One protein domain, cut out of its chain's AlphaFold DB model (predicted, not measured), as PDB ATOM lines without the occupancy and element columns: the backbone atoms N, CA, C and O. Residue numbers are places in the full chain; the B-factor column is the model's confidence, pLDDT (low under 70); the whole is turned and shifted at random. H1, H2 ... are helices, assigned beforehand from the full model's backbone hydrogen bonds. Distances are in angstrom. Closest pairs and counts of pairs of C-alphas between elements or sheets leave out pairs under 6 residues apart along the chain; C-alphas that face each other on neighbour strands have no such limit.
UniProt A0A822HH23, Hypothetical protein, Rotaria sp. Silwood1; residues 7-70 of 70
ATOM      1  N   ILE A   7      24.834  28.273  79.303       86.44
ATOM      2  CA  ILE A   7      24.388  29.289  80.266       86.44
ATOM      3  C   ILE A   7      23.558  28.612  81.350       86.44
ATOM      4  O   ILE A   7      23.770  28.848  82.540       86.44
ATOM      5  N   LYS A   8      22.660  27.704  80.953       86.62
ATOM      6  CA  LYS A   8      21.816  26.958  81.894       86.62
ATOM      7  C   LYS A   8      22.630  26.087  82.852       86.62
ATOM      8  O   LYS A   8      22.280  26.000  84.027       86.62
ATOM      9  N   GLN A   9      23.704  25.455  82.376       89.50
ATOM     10  CA  GLN A   9      24.590  24.675  83.246       89.50
ATOM     11  C   GLN A   9      25.347  25.561  84.227       89.50
ATOM     12  O   GLN A   9      25.295  25.319  85.430       89.50
ATOM     13  N   LEU A  10      25.990  26.621  83.731       88.12
ATOM     14  CA  LEU A  10      26.721  27.554  84.587       88.12
ATOM     15  C   LEU A  10      25.790  28.190  85.628       88.12
ATOM     16  O   LEU A  10      26.146  28.284  86.796       88.12
ATOM     17  N   ALA A  11      24.560  28.543  85.258       86.81
ATOM     18  CA  ALA A  11      23.587  29.078  86.204       86.81
ATOM     19  C   ALA A  11      23.160  28.071  87.293       86.81
ATOM     20  O   ALA A  11      22.787  28.492  88.390       86.81
ATOM     21  N   GLY A  12      23.204  26.765  87.008       90.31
ATOM     22  CA  GLY A  12      22.921  25.704  87.980       90.31
ATOM     23  C   GLY A  12      24.074  25.444  88.955       90.31
ATOM     24  O   GLY A  12      23.825  25.189  90.130       90.31
ATOM     25  N   GLU A  13      25.316  25.554  88.480       93.06
ATOM     26  CA  GLU A  13      26.530  25.293  89.273       93.06
ATOM     27  C   GLU A  13      26.992  26.512  90.090       93.06
ATOM     28  O   GLU A  13      27.670  26.379  91.109       93.06
ATOM     29  N   LEU A  14      26.645  27.723  89.647       95.19
ATOM     30  CA  LEU A  14      27.063  28.967  90.286       95.19
ATOM     31  C   LEU A  14      25.982  29.524  91.222       95.19
ATOM     32  O   LEU A  14      24.784  29.268  91.085       95.19
ATOM     33  N   SER A  15      26.395  30.361  92.175       93.12
ATOM     34  CA  SER A  15      25.479  31.012  93.115       93.12
ATOM     35  C   SER A  15      25.828  32.480  93.372       93.12
ATOM     36  O   SER A  15      26.920  32.954  93.047       93.12
ATOM     37  N   GLY A  16      24.853  33.210  93.929       93.50
ATOM     38  CA  GLY A  16      24.984  34.618  94.311       93.50
ATOM     39  C   GLY A  16      25.441  35.531  93.170       93.50
ATOM     40  O   GLY A  16      25.123  35.297  92.003       93.50
ATOM     41  N   ASN A  17      26.228  36.548  93.528       93.44
ATOM     42  CA  ASN A  17      26.738  37.557  92.595       93.44
ATOM     43  C   ASN A  17      27.589  36.946  91.479       93.44
ATOM     44  O   ASN A  17      27.607  37.462  90.370       93.44
ATOM     45  N   PHE A  18      28.300  35.846  91.747       93.81
ATOM     46  CA  PHE A  18      29.150  35.233  90.731       93.81
ATOM     47  C   PHE A  18      28.319  34.638  89.593       93.81
ATOM     48  O   PHE A  18      28.639  34.854  88.428       93.81
ATOM     49  N   ARG A  19      27.204  33.970  89.918       94.19
ATOM     50  CA  ARG A  19      26.245  33.516  88.903       94.19
ATOM     51  C   ARG A  19      25.699  34.683  88.091       94.19
ATOM     52  O   ARG A  19      25.681  34.604  86.872       94.19
ATOM     53  N   GLU A  20      25.250  35.736  88.765       91.44
ATOM     54  CA  GLU A  20      24.648  36.901  88.115       91.44
ATOM     55  C   GLU A  20      25.626  37.566  87.138       91.44
ATOM     56  O   GLU A  20      25.273  37.790  85.983       91.44
ATOM     57  N   THR A  21      26.881  37.761  87.552       93.25
ATOM     58  CA  THR A  21      27.943  38.296  86.692       93.25
ATOM     59  C   THR A  21      28.224  37.393  85.497       93.25
ATOM     60  O   THR A  21      28.316  37.883  84.376       93.25
ATOM     61  N   ILE A  22      28.370  36.080  85.705       93.62
ATOM     62  CA  ILE A  22      28.657  35.161  84.599       93.62
ATOM     63  C   ILE A  22      27.495  35.139  83.609       93.62
ATOM     64  O   ILE A  22      27.745  35.301  82.422       93.62
ATOM     65  N   THR A  23      26.246  35.019  84.066       90.75
ATOM     66  CA  THR A  23      25.077  35.046  83.174       90.75
ATOM     67  C   THR A  23      24.985  36.367  82.409       90.75
ATOM     68  O   THR A  23      24.781  36.342  81.199       90.75
ATOM     69  N   ALA A  24      25.225  37.506  83.067       92.44
ATOM     70  CA  ALA A  24      25.230  38.819  82.421       92.44
ATOM     71  C   ALA A  24      26.263  38.936  81.287       92.44
ATOM     72  O   ALA A  24      25.992  39.577  80.277       92.44
ATOM     73  N   LEU A  25      27.426  38.291  81.418       93.81
ATOM     74  CA  LEU A  25      28.468  38.299  80.382       93.81
ATOM     75  C   LEU A  25      28.089  37.517  79.116       93.81
ATOM     76  O   LEU A  25      28.732  37.701  78.083       93.81
ATOM     77  N   PHE A  26      27.076  36.651  79.182       92.25
ATOM     78  CA  PHE A  26      26.540  35.953  78.011       92.25
ATOM     79  C   PHE A  26      25.397  36.711  77.327       92.25
ATOM     80  O   PHE A  26      25.001  36.334  76.223       92.25
ATOM     81  N   GLU A  27      24.882  37.772  77.946       91.56
ATOM     82  CA  GLU A  27      23.831  38.590  77.359       91.56
ATOM     83  C   GLU A  27      24.395  39.603  76.364       91.56
ATOM     84  O   GLU A  27      25.509  40.113  76.498       91.56
ATOM     85  N   SER A  28      23.594  39.946  75.354       95.06
ATOM     86  CA  SER A  28      23.940  41.089  74.507       95.06
ATOM     87  C   SER A  28      23.934  42.379  75.344       95.06
ATOM     88  O   SER A  28      23.086  42.506  76.233       95.06
ATOM     89  N   PRO A  29      24.791  43.373  75.043       95.94
ATOM     90  CA  PRO A  29      24.835  44.620  75.811       95.94
ATOM     91  C   PRO A  29      23.465  45.299  75.941       95.94
ATOM     92  O   PRO A  29      23.065  45.690  77.032       95.94
ATOM     93  N   ALA A  30      22.694  45.342  74.847       97.25
ATOM     94  CA  ALA A  30      21.352  45.918  74.840       97.25
ATOM     95  C   ALA A  30      20.364  45.151  75.737       97.25
ATOM     96  O   ALA A  30      19.525  45.772  76.388       97.25
ATOM     97  N   HIS A  31      20.473  43.820  75.799       96.56
ATOM     98  CA  HIS A  31      19.639  42.998  76.676       96.56
ATOM     99  C   HIS A  31      19.998  43.201  78.147       96.56
ATOM    100  O   HIS A  31      19.111  43.391  78.978       96.56
ATOM    101  N   PHE A  32      21.292  43.235  78.466       96.25
ATOM    102  CA  PHE A  32      21.750  43.473  79.830       96.25
ATOM    103  C   PHE A  32      21.370  44.872  80.340       96.25
ATOM    104  O   PHE A  32      20.910  45.013  81.476       96.25
ATOM    105  N   ASP A  33      21.493  45.902  79.498       96.94
ATOM    106  CA  ASP A  33      21.053  47.261  79.827       96.94
ATOM    107  C   ASP A  33      19.529  47.328  80.016       96.94
ATOM    108  O   ASP A  33      19.054  47.924  80.984       96.94
ATOM    109  N   ALA A  34      18.748  46.680  79.142       96.31
ATOM    110  CA  ALA A  34      17.293  46.612  79.275       96.31
ATOM    111  C   ALA A  34      16.866  45.920  80.580       96.31
ATOM    112  O   ALA A  34      16.024  46.443  81.316       96.31
ATOM    113  N   TRP A  35      17.492  44.788  80.911       94.44
ATOM    114  CA  TRP A  35      17.279  44.091  82.177       94.44
ATOM    115  C   TRP A  35      17.661  44.974  83.375       94.44
ATOM    116  O   TRP A  35      16.882  45.114  84.319       94.44
ATOM    117  N   SER A  36      18.814  45.646  83.318       94.44
ATOM    118  CA  SER A  36      19.286  46.541  84.383       94.44
ATOM    119  C   SER A  36      18.336  47.718  84.612       94.44
ATOM    120  O   SER A  36      18.053  48.064  85.763       94.44
ATOM    121  N   LEU A  37      17.785  48.296  83.540       94.88
ATOM    122  CA  LEU A  37      16.759  49.337  83.615       94.88
ATOM    123  C   LEU A  37      15.464  48.815  84.244       94.88
ATOM    124  O   LEU A  37      14.915  49.479  85.123       94.88
ATOM    125  N   HIS A  38      15.005  47.618  83.866       93.12
ATOM    126  CA  HIS A  38      13.821  47.000  84.470       93.12
ATOM    127  C   HIS A  38      13.995  46.826  85.989       93.12
ATOM    128  O   HIS A  38      13.122  47.198  86.778       93.12
ATOM    129  N   GLN A  39      15.157  46.330  86.419       90.88
ATOM    130  CA  GLN A  39      15.471  46.182  87.841       90.88
ATOM    131  C   GLN A  39      15.579  47.535  88.555       90.88
ATOM    132  O   GLN A  39      15.123  47.674  89.693       90.88
ATOM    133  N   ALA A  40      16.155  48.546  87.901       91.81
ATOM    134  CA  ALA A  40      16.300  49.880  88.472       91.81
ATOM    135  C   ALA A  40      14.954  50.583  88.692       91.81
ATOM    136  O   ALA A  40      14.791  51.245  89.720       91.81
ATOM    137  N   LEU A  41      13.997  50.397  87.778       87.75
ATOM    138  CA  LEU A  41      12.641  50.948  87.874       87.75
ATOM    139  C   LEU A  41      11.818  50.299  88.996       87.75
ATOM    140  O   LEU A  41      11.045  50.987  89.657       87.75
ATOM    141  N   ASN A  42      12.020  49.004  89.252       85.75
ATOM    142  CA  ASN A  42      11.293  48.271  90.295       85.75
ATOM    143  C   ASN A  42      11.890  48.438  91.706       85.75
ATOM    144  O   ASN A  42      11.198  48.202  92.694       85.75
ATOM    145  N   GLY A  43      13.167  48.818  91.815       71.31
ATOM    146  CA  GLY A  43      13.907  48.875  93.084       71.31
ATOM    147  C   GLY A  43      14.513  50.238  93.425       71.31
ATOM    148  O   GLY A  43      15.399  50.297  94.275       71.31
ATOM    149  N   SER A  44      14.094  51.308  92.740       66.75
ATOM    150  CA  SER A  44      14.594  52.685  92.907       66.75
ATOM    151  C   SER A  44      16.126  52.810  92.857       66.75
ATOM    152  O   SER A  44      16.731  53.533  93.649       66.75
ATOM    153  N   ARG A  45      16.784  52.126  91.910       84.75
ATOM    154  CA  ARG A  45      18.239  52.265  91.689       84.75
ATOM    155  C   ARG A  45      18.530  53.431  90.749       84.75
ATOM    156  O   ARG A  45      18.954  53.244  89.611       84.75
ATOM    157  N   GLU A  46      18.311  54.647  91.246       86.50
ATOM    158  CA  GLU A  46      18.494  55.878  90.463       86.50
ATOM    159  C   GLU A  46      19.904  55.982  89.852       86.50
ATOM    160  O   GLU A  46      20.056  56.442  88.724       86.50
ATOM    161  N   GLY A  47      20.931  55.488  90.559       93.69
ATOM    162  CA  GLY A  47      22.309  55.446  90.061       93.69
ATOM    163  C   GLY A  47      22.457  54.656  88.758       93.69
ATOM    164  O   GLY A  47      23.002  55.183  87.796       93.69
ATOM    165  N   THR A  48      21.905  53.441  88.697       93.62
ATOM    166  CA  THR A  48      21.944  52.584  87.498       93.62
ATOM    167  C   THR A  48      21.177  53.210  86.336       93.62
ATOM    168  O   THR A  48      21.652  53.215  85.204       93.62
ATOM    169  N   LEU A  49      20.004  53.787  86.615       93.12
ATOM    170  CA  LEU A  49      19.205  54.461  85.594       93.12
ATOM    171  C   LEU A  49      19.954  55.663  85.007       93.12
ATOM    172  O   LEU A  49      20.012  55.826  83.790       93.12
ATOM    173  N   ARG A  50      20.575  56.475  85.869       94.38
ATOM    174  CA  ARG A  50      21.385  57.623  85.454       94.38
ATOM    175  C   ARG A  50      22.606  57.192  84.646       94.38
ATOM    176  O   ARG A  50      22.895  57.806  83.626       94.38
ATOM    177  N   GLU A  51      23.308  56.156  85.089       95.75
ATOM    178  CA  GLU A  51      24.486  55.633  84.399       95.75
ATOM    179  C   GLU A  51      24.143  55.214  82.968       95.75
ATOM    180  O   GLU A  51      24.763  55.703  82.024       95.75
ATOM    181  N   ILE A  52      23.114  54.385  82.789       95.56
ATOM    182  CA  ILE A  52      22.732  53.888  81.464       95.56
ATOM    183  C   ILE A  52      22.235  55.041  80.579       95.56
ATOM    184  O   ILE A  52      22.717  55.212  79.461       95.56
ATOM    185  N   LEU A  53      21.321  55.886  81.071       93.12
ATOM    186  CA  LEU A  53      20.714  56.933  80.239       93.12
ATOM    187  C   LEU A  53      21.673  58.073  79.866       93.12
ATOM    188  O   LEU A  53      21.459  58.713  78.841       93.12
ATOM    189  N   LEU A  54      22.702  58.347  80.676       96.25
ATOM    190  CA  LEU A  54      23.649  59.436  80.405       96.25
ATOM    191  C   LEU A  54      24.915  58.992  79.667       96.25
ATOM    192  O   LEU A  54      25.646  59.852  79.181       96.25
ATOM    193  N   THR A  55      25.205  57.689  79.597       97.50
ATOM    194  CA  THR A  55      26.445  57.188  78.970       97.50
ATOM    195  C   THR A  55      26.229  56.493  77.633       97.50
ATOM    196  O   THR A  55      27.182  56.380  76.863       97.50
ATOM    197  N   ARG A  56      25.009  56.036  77.328       97.75
ATOM    198  CA  ARG A  56      24.704  55.355  76.064       97.75
ATOM    199  C   ARG A  56      24.469  56.339  74.923       97.75
ATOM    200  O   ARG A  56      23.869  57.400  75.082       97.75
ATOM    201  N   THR A  57      24.931  55.954  73.744       98.31
ATOM    202  CA  THR A  57      24.705  56.654  72.478       98.31
ATOM    203  C   THR A  57      23.272  56.462  71.979       98.31
ATOM    204  O   THR A  57      22.580  55.520  72.363       98.31
ATOM    205  N   ASN A  58      22.819  57.310  71.050       97.75
ATOM    206  CA  ASN A  58      21.467  57.208  70.484       97.75
ATOM    207  C   ASN A  58      21.181  55.840  69.839       97.75
ATOM    208  O   ASN A  58      20.073  55.325  69.974       97.75
ATOM    209  N   SER A  59      22.166  55.245  69.159       98.06
ATOM    210  CA  SER A  59      22.036  53.907  68.571       98.06
ATOM    211  C   SER A  59      21.905  52.817  69.633       98.06
ATOM    212  O   SER A  59      21.104  51.900  69.474       98.06
ATOM    213  N   GLU A  60      22.650  52.925  70.734       98.06
ATOM    214  CA  GLU A  60      22.541  51.982  71.851       98.06
ATOM    215  C   GLU A  60      21.189  52.123  72.551       98.06
ATOM    216  O   GLU A  60      20.538  51.118  72.807       98.06
ATOM    217  N   ILE A  61      20.705  53.351  72.774       97.50
ATOM    218  CA  ILE A  61      19.367  53.595  73.336       97.50
ATOM    219  C   ILE A  61      18.270  52.974  72.461       97.50
ATOM    220  O   ILE A  61      17.346  52.361  72.992       97.50
ATOM    221  N   GLN A  62      18.366  53.078  71.132       97.44
ATOM    222  CA  GLN A  62      17.414  52.420  70.228       97.44
ATOM    223  C   GLN A  62      17.438  50.893  70.394       97.44
ATOM    224  O   GLN A  62      16.380  50.287  70.565       97.44
ATOM    225  N   ALA A  63      18.628  50.288  70.440       97.81
ATOM    226  CA  ALA A  63      18.778  48.851  70.665       97.81
ATOM    227  C   ALA A  63      18.244  48.410  72.042       97.81
ATOM    228  O   ALA A  63      17.599  47.367  72.152       97.81
ATOM    229  N   ILE A  64      18.458  49.218  73.085       97.62
ATOM    230  CA  ILE A  64      17.922  48.979  74.431       97.62
ATOM    231  C   ILE A  64      16.393  49.004  74.405       97.62
ATOM    232  O   ILE A  64      15.763  48.094  74.937       97.62
ATOM    233  N   VAL A  65      15.778  49.999  73.758       96.69
ATOM    234  CA  VAL A  65      14.312  50.100  73.642       96.69
ATOM    235  C   VAL A  65      13.726  48.901  72.897       96.69
ATOM    236  O   VAL A  65      12.685  48.381  73.299       96.69
ATOM    237  N   GLU A  66      14.378  48.447  71.827       96.88
ATOM    238  CA  GLU A  66      13.969  47.240  71.108       96.88
ATOM    239  C   GLU A  66      14.084  45.989  71.983       96.88
ATOM    240  O   GLU A  66      13.151  45.185  72.021       96.88
ATOM    241  N   SER A  67      15.189  45.841  72.720       96.44
ATOM    242  CA  SER A  67      15.393  44.699  73.611       96.44
ATOM    243  C   SER A  67      14.453  44.707  74.815       96.44
ATOM    244  O   SER A  67      14.068  43.639  75.268       96.44
ATOM    245  N   TYR A  68      14.076  45.878  75.330       95.06
ATOM    246  CA  TYR A  68      13.171  46.018  76.476       95.06
ATOM    247  C   TYR A  68      11.721  45.641  76.136       95.06
ATOM    248  O   TYR A  68      10.935  45.300  77.015       95.06
ATOM    249  N   ARG A  69      11.337  45.755  74.859       92.00
ATOM    250  CA  ARG A  69       9.979  45.454  74.376       92.00
ATOM    251  C   ARG A  69       9.777  43.994  73.972       92.00
ATOM    252  O   ARG A  69       8.633  43.618  73.726       92.00
ATOM    253  N   ARG A  70      10.859  43.231  73.817       76.31
ATOM    254  CA  ARG A  70      10.802  41.784  73.571       76.31
ATOM    255  C   ARG A  70      10.524  41.040  74.864       76.31
ATOM    256  O   ARG A  70       9.777  40.045  74.772       76.31
TER     257      ARG A  70
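AT A GLANCE: This is residues 7 to 70 of the 70 residues of the protein "Hypothetical protein" of Rotaria sp. Silwood1 (UniProt A0A822HH23). Two small helical lobes sit end to end: a short hairpin of H1 and H2, and a cluster in which H3 has H4 folded back beside it and H5 crossing its first half at a steep tilt. The lobes are joined by residues 27 and 28, with little contact between them. The printed part has 64 residues with five named helices, H1 to H5 in chain order, and no named strand; the class is all helix. It is elongated, spanning 37 by 23 by 19 A, and only just compact, close to loose, with a radius of gyration of the C-alphas of 12.8 A.

IN THESE COORDINATES: H1 is residues 7 to 13, 10.1 A long, beginning at C-alpha 7 (24.388, 29.289, 80.266). H2 is residues 16 to 26, 16.4 A. H3, the longest, is residues 29 to 42, 20.2 A, from C-alpha 29 at (24.835, 44.620, 75.811). H4 is residues 46 to 55, 14.0 A. H5 is residues 58 to 69, 16.9 A, ending at C-alpha 69 (9.979, 45.454, 74.376).

HOW THE PARTS SIT: H1 and H2 form a helical hairpin and touch, closest at the C-alphas of Ala 11 and Arg 19, 5.8 A, at a shallow tilt of 18 degrees, opposite ways. H2 and H3 are close but not clearly touching; the closest C-alphas, Ala 24 and Phe 32, are 6.4 A apart. H3 and H4, also a hairpin, touch at Leu 37 and Leu 49, whose C-alphas are closest at 6.0 A, with a shallow tilt of 32 degrees, only just short of steep. H3 touches H5 with residues 30 to 35 alone, at a steep tilt of 64 degrees; the closest C-alphas, Ala 30 and Ile 64, are 4.6 A apart. H1 is apart from H3, H4 and H5. Every O i to N i+4 pair is within hydrogen-bond range in H1, H3, H4 and H5, and 6 of 7 in H2.

THE WHOLE: The farthest C-alphas, Glu 13 and Asn 58, are 37.4 A apart. The four links are tight, and the printed part has no cut. Mean pLDDT of the printed part is 92.6; residue 44 is under 70.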